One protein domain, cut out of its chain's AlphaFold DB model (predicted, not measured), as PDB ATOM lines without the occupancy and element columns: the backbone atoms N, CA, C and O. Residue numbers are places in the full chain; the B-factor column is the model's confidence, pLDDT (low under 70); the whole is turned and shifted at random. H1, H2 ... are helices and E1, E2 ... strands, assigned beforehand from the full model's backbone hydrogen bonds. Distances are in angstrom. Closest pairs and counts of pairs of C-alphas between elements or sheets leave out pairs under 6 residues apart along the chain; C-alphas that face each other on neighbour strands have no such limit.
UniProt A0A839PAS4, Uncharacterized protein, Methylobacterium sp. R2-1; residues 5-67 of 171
ATOM      1  N   SER A   5       7.872  -7.360  25.863       47.16
ATOM      2  CA  SER A   5       7.441  -8.755  25.997       47.16
ATOM      3  C   SER A   5       7.776  -9.598  24.760       47.16
ATOM      4  O   SER A   5       8.217 -10.738  24.897       47.16
ATOM      5  N   ASP A   6       7.630  -9.031  23.556       53.94
ATOM      6  CA  ASP A   6       7.923  -9.721  22.290       53.94
ATOM      7  C   ASP A   6       9.431  -9.953  22.118       53.94
ATOM      8  O   ASP A   6       9.856 -10.953  21.541       53.94
ATOM      9  N   PHE A   7      10.255  -9.055  22.667       54.25
ATOM     10  CA  PHE A   7      11.710  -9.209  22.692       54.25
ATOM     11  C   PHE A   7      12.155 -10.337  23.636       54.25
ATOM     12  O   PHE A   7      13.082 -11.076  23.312       54.25
ATOM     13  N   LEU A   8      11.472 -10.524  24.773       51.50
ATOM     14  CA  LEU A   8      11.751 -11.617  25.716       51.50
ATOM     15  C   LEU A   8      11.348 -13.001  25.176       51.50
ATOM     16  O   LEU A   8      11.948 -14.000  25.567       51.50
ATOM     17  N   ALA A   9      10.374 -13.066  24.265       56.66
ATOM     18  CA  ALA A   9       9.973 -14.296  23.576       56.66
ATOM     19  C   ALA A   9      10.827 -14.614  22.329       56.66
ATOM     20  O   ALA A   9      10.644 -15.660  21.702       56.66
ATOM     21  N   ALA A  10      11.758 -13.732  21.948       66.19
ATOM     22  CA  ALA A  10      12.556 -13.897  20.743       66.19
ATOM     23  C   ALA A  10      13.580 -15.034  20.889       66.19
ATOM     24  O   ALA A  10      14.411 -15.057  21.798       66.19
ATOM     25  N   THR A  11      13.575 -15.972  19.941       75.06
ATOM     26  CA  THR A  11      14.627 -16.989  19.845       75.06
ATOM     27  C   THR A  11      15.909 -16.354  19.318       75.06
ATOM     28  O   THR A  11      15.958 -15.892  18.178       75.06
ATOM     29  N   ARG A  12      16.972 -16.362  20.128       79.25
ATOM     30  CA  ARG A  12      18.297 -15.931  19.681       79.25
ATOM     31  C   ARG A  12      18.931 -17.020  18.821       79.25
ATOM     32  O   ARG A  12      19.187 -18.121  19.296       79.25
ATOM     33  N   THR A  13      19.206 -16.686  17.570       80.69
ATOM     34  CA  THR A  13      19.951 -17.526  16.628       80.69
ATOM     35  C   THR A  13      21.326 -16.925  16.377       80.69
ATOM     36  O   THR A  13      21.469 -15.700  16.347       80.69
ATOM     37  N   GLU A  14      22.337 -17.770  16.188       81.94
ATOM     38  CA  GLU A  14      23.632 -17.299  15.698       81.94
ATOM     39  C   GLU A  14      23.477 -16.765  14.263       81.94
ATOM     40  O   GLU A  14      22.804 -17.403  13.445       81.94
ATOM     41  N   PRO A  15      24.026 -15.577  13.953       85.31
ATOM     42  CA  PRO A  15      23.978 -15.036  12.604       85.31
ATOM     43  C   PRO A  15      24.835 -15.882  11.659       85.31
ATOM     44  O   PRO A  15      25.862 -16.435  12.050       85.31
ATOM     45  N   SER A  16      24.445 -15.939  10.385       89.19
ATOM     46  CA  SER A  16      25.318 -16.505   9.358       89.19
ATOM     47  C   SER A  16      26.611 -15.675   9.229       89.19
ATOM     48  O   SER A  16      26.615 -14.485   9.574       89.19
ATOM     49  N   PRO A  17      27.705 -16.255   8.700       92.06
ATOM     50  CA  PRO A  17      28.931 -15.503   8.432       92.06
ATOM     51  C   PRO A  17      28.678 -14.268   7.555       92.06
ATOM     52  O   PRO A  17      29.058 -13.167   7.931       92.06
ATOM     53  N   ALA A  18      27.909 -14.426   6.471       90.94
ATOM     54  CA  ALA A  18      27.558 -13.328   5.567       90.94
ATOM     55  C   ALA A  18      26.768 -12.201   6.260       90.94
ATOM     56  O   ALA A  18      27.026 -11.024   6.024       90.94
ATOM     57  N   LEU A  19      25.824 -12.540   7.148       90.69
ATOM     58  CA  LEU A  19      25.092 -11.535   7.924       90.69
ATOM     59  C   LEU A  19      26.012 -10.812   8.916       90.69
ATOM     60  O   LEU A  19      25.878  -9.607   9.112       90.69
ATOM     61  N   SER A  20      26.952 -11.534   9.524       91.44
ATOM     62  CA  SER A  20      27.926 -10.955  10.454       91.44
ATOM     63  C   SER A  20      28.855  -9.968   9.747       91.44
ATOM     64  O   SER A  20      29.059  -8.863  10.245       91.44
ATOM     65  N   GLU A  21      29.358 -10.337   8.568       93.06
ATOM     66  CA  GLU A  21      30.184  -9.473   7.718       93.06
ATOM     67  C   GLU A  21      29.421  -8.221   7.275       93.06
ATOM     68  O   GLU A  21      29.928  -7.113   7.424       93.06
ATOM     69  N   ALA A  22      28.174  -8.369   6.815       91.56
ATOM     70  CA  ALA A  22      27.351  -7.236   6.396       91.56
ATOM     71  C   ALA A  22      27.044  -6.267   7.552       91.56
ATOM     72  O   ALA A  22      27.102  -5.051   7.377       91.56
ATOM     73  N   VAL A  23      26.744  -6.784   8.750       92.12
ATOM     74  CA  VAL A  23      26.547  -5.940   9.940       92.12
ATOM     75  C   VAL A  23      27.844  -5.237  10.333       92.12
ATOM     76  O   VAL A  23      27.796  -4.078  10.737       92.12
ATOM     77  N   GLN A  24      28.992  -5.909  10.222       93.00
ATOM     78  CA  GLN A  24      30.276  -5.292  10.536       93.00
ATOM     79  C   GLN A  24      30.625  -4.178   9.545       93.00
ATOM     80  O   GLN A  24      30.961  -3.088   9.989       93.00
ATOM     81  N   ALA A  25      30.440  -4.400   8.242       92.00
ATOM     82  CA  ALA A  25      30.644  -3.370   7.225       92.00
ATOM     83  C   ALA A  25      29.791  -2.117   7.502       92.00
ATOM     84  O   ALA A  25      30.303  -1.003   7.502       92.00
ATOM     85  N   LEU A  26      28.514  -2.297   7.856       90.44
ATOM     86  CA  LEU A  26      27.642  -1.180   8.231       90.44
ATOM     87  C   LEU A  26      28.124  -0.458   9.500       90.44
ATOM     88  O   LEU A  26      28.024   0.763   9.588       90.44
ATOM     89  N   ARG A  27      28.658  -1.181  10.490       91.31
ATOM     90  CA  ARG A  27      29.258  -0.557  11.682       91.31
ATOM     91  C   ARG A  27      30.502   0.251  11.343       91.31
ATOM     92  O   ARG A  27      30.670   1.335  11.895       91.31
ATOM     93  N   ASP A  28      31.334  -0.254  10.440       92.50
ATOM     94  CA  ASP A  28      32.536   0.435   9.971       92.50
ATOM     95  C   ASP A  28      32.177   1.728   9.207       92.50
ATOM     96  O   ASP A  28      32.905   2.717   9.281       92.50
ATOM     97  N   GLU A  29      31.005   1.763   8.563       89.50
ATOM     98  CA  GLU A  29      30.395   2.954   7.943       89.50
ATOM     99  C   GLU A  29      29.688   3.894   8.947       89.50
ATOM    100  O   GLU A  29      29.190   4.955   8.570       89.50
ATOM    101  N   GLY A  30      29.660   3.545  10.238       87.69
ATOM    102  CA  GLY A  30      29.096   4.367  11.313       87.69
ATOM    103  C   GLY A  30      27.668   4.010  11.735       87.69
ATOM    104  O   GLY A  30      27.094   4.696  12.583       87.69
ATOM    105  N   HIS A  31      27.075   2.936  11.206       86.81
ATOM    106  CA  HIS A  31      25.759   2.476  11.650       86.81
ATOM    107  C   HIS A  31      25.836   1.739  12.994       86.81
ATOM    108  O   HIS A  31      26.506   0.717  13.150       86.81
ATOM    109  N   LEU A  32      25.063   2.200  13.976       87.44
ATOM    110  CA  LEU A  32      25.042   1.635  15.327       87.44
ATOM    111  C   LEU A  32      24.138   0.395  15.416       87.44
ATOM    112  O   LEU A  32      23.127   0.408  16.098       87.44
ATOM    113  N   ILE A  33      24.459  -0.699  14.727       89.31
ATOM    114  CA  ILE A  33      23.619  -1.912  14.750       89.31
ATOM    115  C   ILE A  33      24.087  -2.852  15.861       89.31
ATOM    116  O   ILE A  33      25.193  -3.378  15.792       89.31
ATOM    117  N   ARG A  34      23.248  -3.150  16.856       87.69
ATOM    118  CA  ARG A  34      23.516  -4.160  17.898       87.69
ATOM    119  C   ARG A  34      22.827  -5.488  17.608       87.69
ATOM    120  O   ARG A  34      23.461  -6.537  17.721       87.69
ATOM    121  N   PHE A  35      21.550  -5.443  17.242       88.88
ATOM    122  CA  PHE A  35      20.748  -6.622  16.929       88.88
ATOM    123  C   PHE A  35      20.040  -6.471  15.591       88.88
ATOM    124  O   PHE A  35      19.635  -5.373  15.212       88.88
ATOM    125  N   VAL A  36      19.838  -7.603  14.923       90.94
ATOM    126  CA  VAL A  36      18.921  -7.743  13.792       90.94
ATOM    127  C   VAL A  36      17.734  -8.564  14.278       90.94
ATOM    128  O   VAL A  36      17.910  -9.644  14.842       90.94
ATOM    129  N   ILE A  37      16.529  -8.038  14.100       91.62
ATOM    130  CA  ILE A  37      15.284  -8.610  14.608       91.62
ATOM    131  C   ILE A  37      14.411  -8.959  13.408       91.62
ATOM    132  O   ILE A  37      14.065  -8.085  12.620       91.62
ATOM    133  N   HIS A  38      14.030 -10.228  13.280       91.50
ATOM    134  CA  HIS A  38      13.136 -10.697  12.224       91.50
ATOM    135  C   HIS A  38      11.778 -11.083  12.809       91.50
ATOM    136  O   HIS A  38      11.654 -12.068  13.536       91.50
ATOM    137  N   ASN A  39      10.740 -10.331  12.451       89.31
ATOM    138  CA  ASN A  39       9.364 -10.720  12.707       89.31
ATOM    139  C   ASN A  39       8.895 -11.679  11.600       89.31
ATOM    140  O   ASN A  39       8.500 -11.240  10.521       89.31
ATOM    141  N   LYS A  40       8.924 -12.988  11.880       85.12
ATOM    142  CA  LYS A  40       8.562 -14.038  10.912       85.12
ATOM    143  C   LYS A  40       7.105 -13.987  10.445       85.12
ATOM    144  O   LYS A  40       6.825 -14.418   9.335       85.12
ATOM    145  N   GLU A  41       6.188 -13.475  11.265       85.06
ATOM    146  CA  GLU A  41       4.768 -13.377  10.895       85.06
ATOM    147  C   GLU A  41       4.537 -12.335   9.800       85.06
ATOM    148  O   GLU A  41       3.674 -12.495   8.943       85.06
ATOM    149  N   THR A  42       5.306 -11.248   9.841       82.94
ATOM    150  CA  THR A  42       5.145 -10.107   8.929       82.94
ATOM    151  C   THR A  42       6.240 -10.019   7.867       82.94
ATOM    152  O   THR A  42       6.113  -9.223   6.939       82.94
ATOM    153  N   GLY A  43       7.323 -10.789   8.012       85.38
ATOM    154  CA  GLY A  43       8.538 -10.676   7.201       85.38
ATOM    155  C   GLY A  43       9.331  -9.388   7.455       85.38
ATOM    156  O   GLY A  43      10.219  -9.046   6.672       85.38
ATOM    157  N   GLN A  44       9.004  -8.629   8.511       90.38
ATOM    158  CA  GLN A  44       9.685  -7.373   8.812       90.38
ATOM    159  C   GLN A  44      11.045  -7.642   9.448       90.38
ATOM    160  O   GLN A  44      11.146  -8.400  10.415       90.38
ATOM    161  N   VAL A  45      12.075  -6.971   8.938       92.00
ATOM    162  CA  VAL A  45      13.422  -7.011   9.506       92.00
ATOM    163  C   VAL A  45      13.767  -5.627  10.031       92.00
ATOM    164  O   VAL A  45      13.659  -4.628   9.319       92.00
ATOM    165  N   LEU A  46      14.150  -5.578  11.297       93.12
ATOM    166  CA  LEU A  46      14.491  -4.366  12.023       93.12
ATOM    167  C   LEU A  46      15.929  -4.473  12.525       93.12
ATOM    168  O   LEU A  46      16.426  -5.568  12.791       93.12
ATOM    169  N   VAL A  47      16.585  -3.334  12.681       93.12
ATOM    170  CA  VAL A  47      17.851  -3.217  13.402       93.12
ATOM    171  C   VAL A  47      17.611  -2.459  14.692       93.12
ATOM    172  O   VAL A  47      16.802  -1.533  14.729       93.12
ATOM    173  N   MET A  48      18.295  -2.869  15.754       91.69
ATOM    174  CA  MET A  48      18.262  -2.189  17.042       91.69
ATOM    175  C   MET A  48      19.672  -1.802  17.451       91.69
ATOM    176  O   MET A  48      20.580  -2.629  17.334       91.69
ATOM    177  N   ASP A  49      19.844  -0.579  17.933       90.69
ATOM    178  CA  ASP A  49      21.131  -0.070  18.396       90.69
ATOM    179  C   ASP A  49      21.435  -0.421  19.864       90.69
ATOM    180  O   ASP A  49      20.779  -1.258  20.495       90.69
ATOM    181  N   HIS A  50      22.505   0.166  20.402       86.56
ATOM    182  CA  HIS A  50      22.916  -0.044  21.790       86.56
ATOM    183  C   HIS A  50      22.009   0.645  22.814       86.56
ATOM    184  O   HIS A  50      21.943   0.172  23.950       86.56
ATOM    185  N   GLU A  51      21.305   1.698  22.407       88.75
ATOM    186  CA  GLU A  51      20.376   2.481  23.225       88.75
ATOM    187  C   GLU A  51      18.953   1.898  23.200       88.75
ATOM    188  O   GLU A  51      18.114   2.258  24.021       88.75
ATOM    189  N   GLY A  52      18.698   0.940  22.305       84.62
ATOM    190  CA  GLY A  52      17.399   0.303  22.125       84.62
ATOM    191  C   GLY A  52      16.531   0.984  21.068       84.62
ATOM    192  O   GLY A  52      15.362   0.619  20.930       84.62
ATOM    193  N   ASN A  53      17.073   1.933  20.300       87.75
ATOM    194  CA  ASN A  53      16.352   2.530  19.184       87.75
ATOM    195  C   ASN A  53      16.219   1.501  18.065       87.75
ATOM    196  O   ASN A  53      17.185   0.826  17.701       87.75
ATOM    197  N   VAL A  54      15.011   1.386  17.517       89.25
ATOM    198  CA  VAL A  54      14.679   0.415  16.474       89.25
ATOM    199  C   VAL A  54      14.406   1.143  15.165       89.25
ATOM    200  O   VAL A  54      13.584   2.056  15.116       89.25
ATOM    201  N   ALA A  55      15.049   0.690  14.096       90.81
ATOM    202  CA  ALA A  55      14.842   1.176  12.740       90.81
ATOM    203  C   ALA A  55      14.603   0.008  11.777       90.81
ATOM    204  O   ALA A  55      14.867  -1.155  12.092       90.81
ATOM    205  N   ILE A  56      14.096   0.310  10.585       90.88
ATOM    206  CA  ILE A  56      13.979  -0.686   9.517       90.88
ATOM    207  C   ILE A  56      15.384  -1.078   9.063       90.88
ATOM    208  O   ILE A  56      16.248  -0.222   8.882       90.88
ATOM    209  N   ALA A  57      15.621  -2.380   8.919       91.88
ATOM    210  CA  ALA A  57      16.932  -2.885   8.543       91.88
ATOM    211  C   ALA A  57      17.283  -2.489   7.105       91.88
ATOM    212  O   ALA A  57      16.416  -2.625   6.239       91.88
ATOM    213  N   PRO A  58      18.537  -2.100   6.810       90.44
ATOM    214  CA  PRO A  58      18.987  -1.851   5.442       90.44
ATOM    215  C   PRO A  58      18.657  -3.009   4.491       90.44
ATOM    216  O   PRO A  58      18.624  -4.171   4.904       90.44
ATOM    217  N   GLY A  59      18.438  -2.701   3.209       88.12
ATOM    218  CA  GLY A  59      17.997  -3.668   2.196       88.12
ATOM    219  C   GLY A  59      18.835  -4.949   2.146       88.12
ATOM    220  O   GLY A  59      18.274  -6.044   2.171       88.12
ATOM    221  N   LEU A  60      20.164  -4.814   2.193       89.38
ATOM    222  CA  LEU A  60      21.107  -5.939   2.224       89.38
ATOM    223  C   LEU A  60      20.905  -6.850   3.447       89.38
ATOM    224  O   LEU A  60      20.897  -8.071   3.323       89.38
ATOM    225  N   ILE A  61      20.702  -6.268   4.634       92.56
ATOM    226  CA  ILE A  61      20.454  -7.037   5.862       92.56
ATOM    227  C   ILE A  61      19.139  -7.799   5.748       92.56
ATOM    228  O   ILE A  61      19.073  -8.971   6.109       92.56
ATOM    229  N   ARG A  62      18.096  -7.154   5.218       91.81
ATOM    230  CA  ARG A  62      16.819  -7.824   4.982       91.81
ATOM    231  C   ARG A  62      16.983  -9.002   4.026       91.81
ATOM    232  O   ARG A  62      16.506 -10.078   4.357       91.81
ATOM    233  N   GLU A  63      17.654  -8.812   2.894       93.06
ATOM    234  CA  GLU A  63      17.888  -9.874   1.908       93.06
ATOM    235  C   GLU A  63      18.611 -11.074   2.525       93.06
ATOM    236  O   GLU A  63      18.174 -12.208   2.354       93.06
ATOM    237  N   LEU A  64      19.650 -10.843   3.330       92.50
ATOM    238  CA  LEU A  64      20.376 -11.916   4.016       92.50
ATOM    239  C   LEU A  64      19.526 -12.656   5.063       92.50
ATOM    240  O   LEU A  64      19.765 -13.831   5.334       92.50
ATOM    241  N   VAL A  65      18.545 -11.978   5.664       91.50
ATOM    242  CA  VAL A  65      17.669 -12.545   6.700       91.50
ATOM    243  C   VAL A  65      16.461 -13.273   6.112       91.50
ATOM    244  O   VAL A  65      16.055 -14.304   6.649       91.50
ATOM    245  N   THR A  66      15.857 -12.740   5.049       89.06
ATOM    246  CA  THR A  66      14.623 -13.281   4.455       89.06
ATOM    247  C   THR A  66      14.871 -14.110   3.196       89.06
ATOM    248  O   THR A  66      13.992 -14.868   2.797       89.06
ATOM    249  N   GLY A  67      16.038 -13.972   2.563       89.38
ATOM    250  CA  GLY A  67      16.346 -14.537   1.247       89.38
ATOM    251  C   GLY A  67      15.651 -13.819   0.085       89.38
ATOM    252  O   GLY A  67      15.773 -14.247  -1.061       89.38
TER     253      GLY A  67
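What this domain is: This is residues 5 to 67 of the 171 residues of an uncharacterized protein of Methylobacterium sp. R2-1 (UniProt A0A839PAS4). A small three-stranded antiparallel sheet has one short helix, H3, packed over one face, and the longer helix H2 runs side by side with H3 beyond the sheet. A short first helix, H1, lies well away from the other helices, joined to H2 by residues 9 to 16. The printed part has 63 residues with three named helices and three named strands, in the order H1 H2 E1 E2 E3 H3; the sheet order is E1 - E2 - E3, and the class is mixed, helices and strands. The whole is compact, with a radius of gyration of the C-alphas of 11.2 A and spans of 31 by 28 by 19 A.

Where its parts are: E1 is residues 35 to 39, 12.8 A long, beginning at C-alpha 35 (20.748, -6.622, 16.929). E2 is residues 44 to 48, 13.0 A, and E3 residues 54 to 56, 7.1 A. H3 is residues 59 to 66, 10.4 A, ending at C-alpha 66 (14.623, -13.281, 4.455). H2 is residues 17 to 28, 16.4 A; H1 is residues 5 to 8, 5.2 A.

How they stand to each other: E1, E2 and E3 form a meander, each strand the antiparallel neighbour of the one before. The hairpin E1 and E2 has N 37 and O 46 within hydrogen-bond range at 2.8 A; the hairpin E2 and E3 has N 47 and O 55 at 2.8 A. H3 is on the sheet at a height of 8.9 A, over E2 and, only just, E1, on which 3 of its C-alphas fall. The closest C-alphas of E2 and H3 are those of Val 45 and Arg 62, 5.7 A. H2, with residues 18 to 23 alone, touches H3 at a shallow tilt of 26 degrees, opposite ways; the closest C-alphas are those of Leu 19 and Leu 64, 6.1 A. H2 is only just not on the sheet, with 4 pairs of C-alphas within 10 A. H1 is apart from H2 and H3. In H2 and H3 every O i to N i+4 pair is within hydrogen-bond range; H1 is too short for one.

The domain as a whole: The two C-alphas farthest apart, of Ser 5 and Glu 29, are 31.5 A apart. The printed part has no cut, and no link is long. Mean pLDDT of the printed part is 85.9; residues 5 to 10 are under 70.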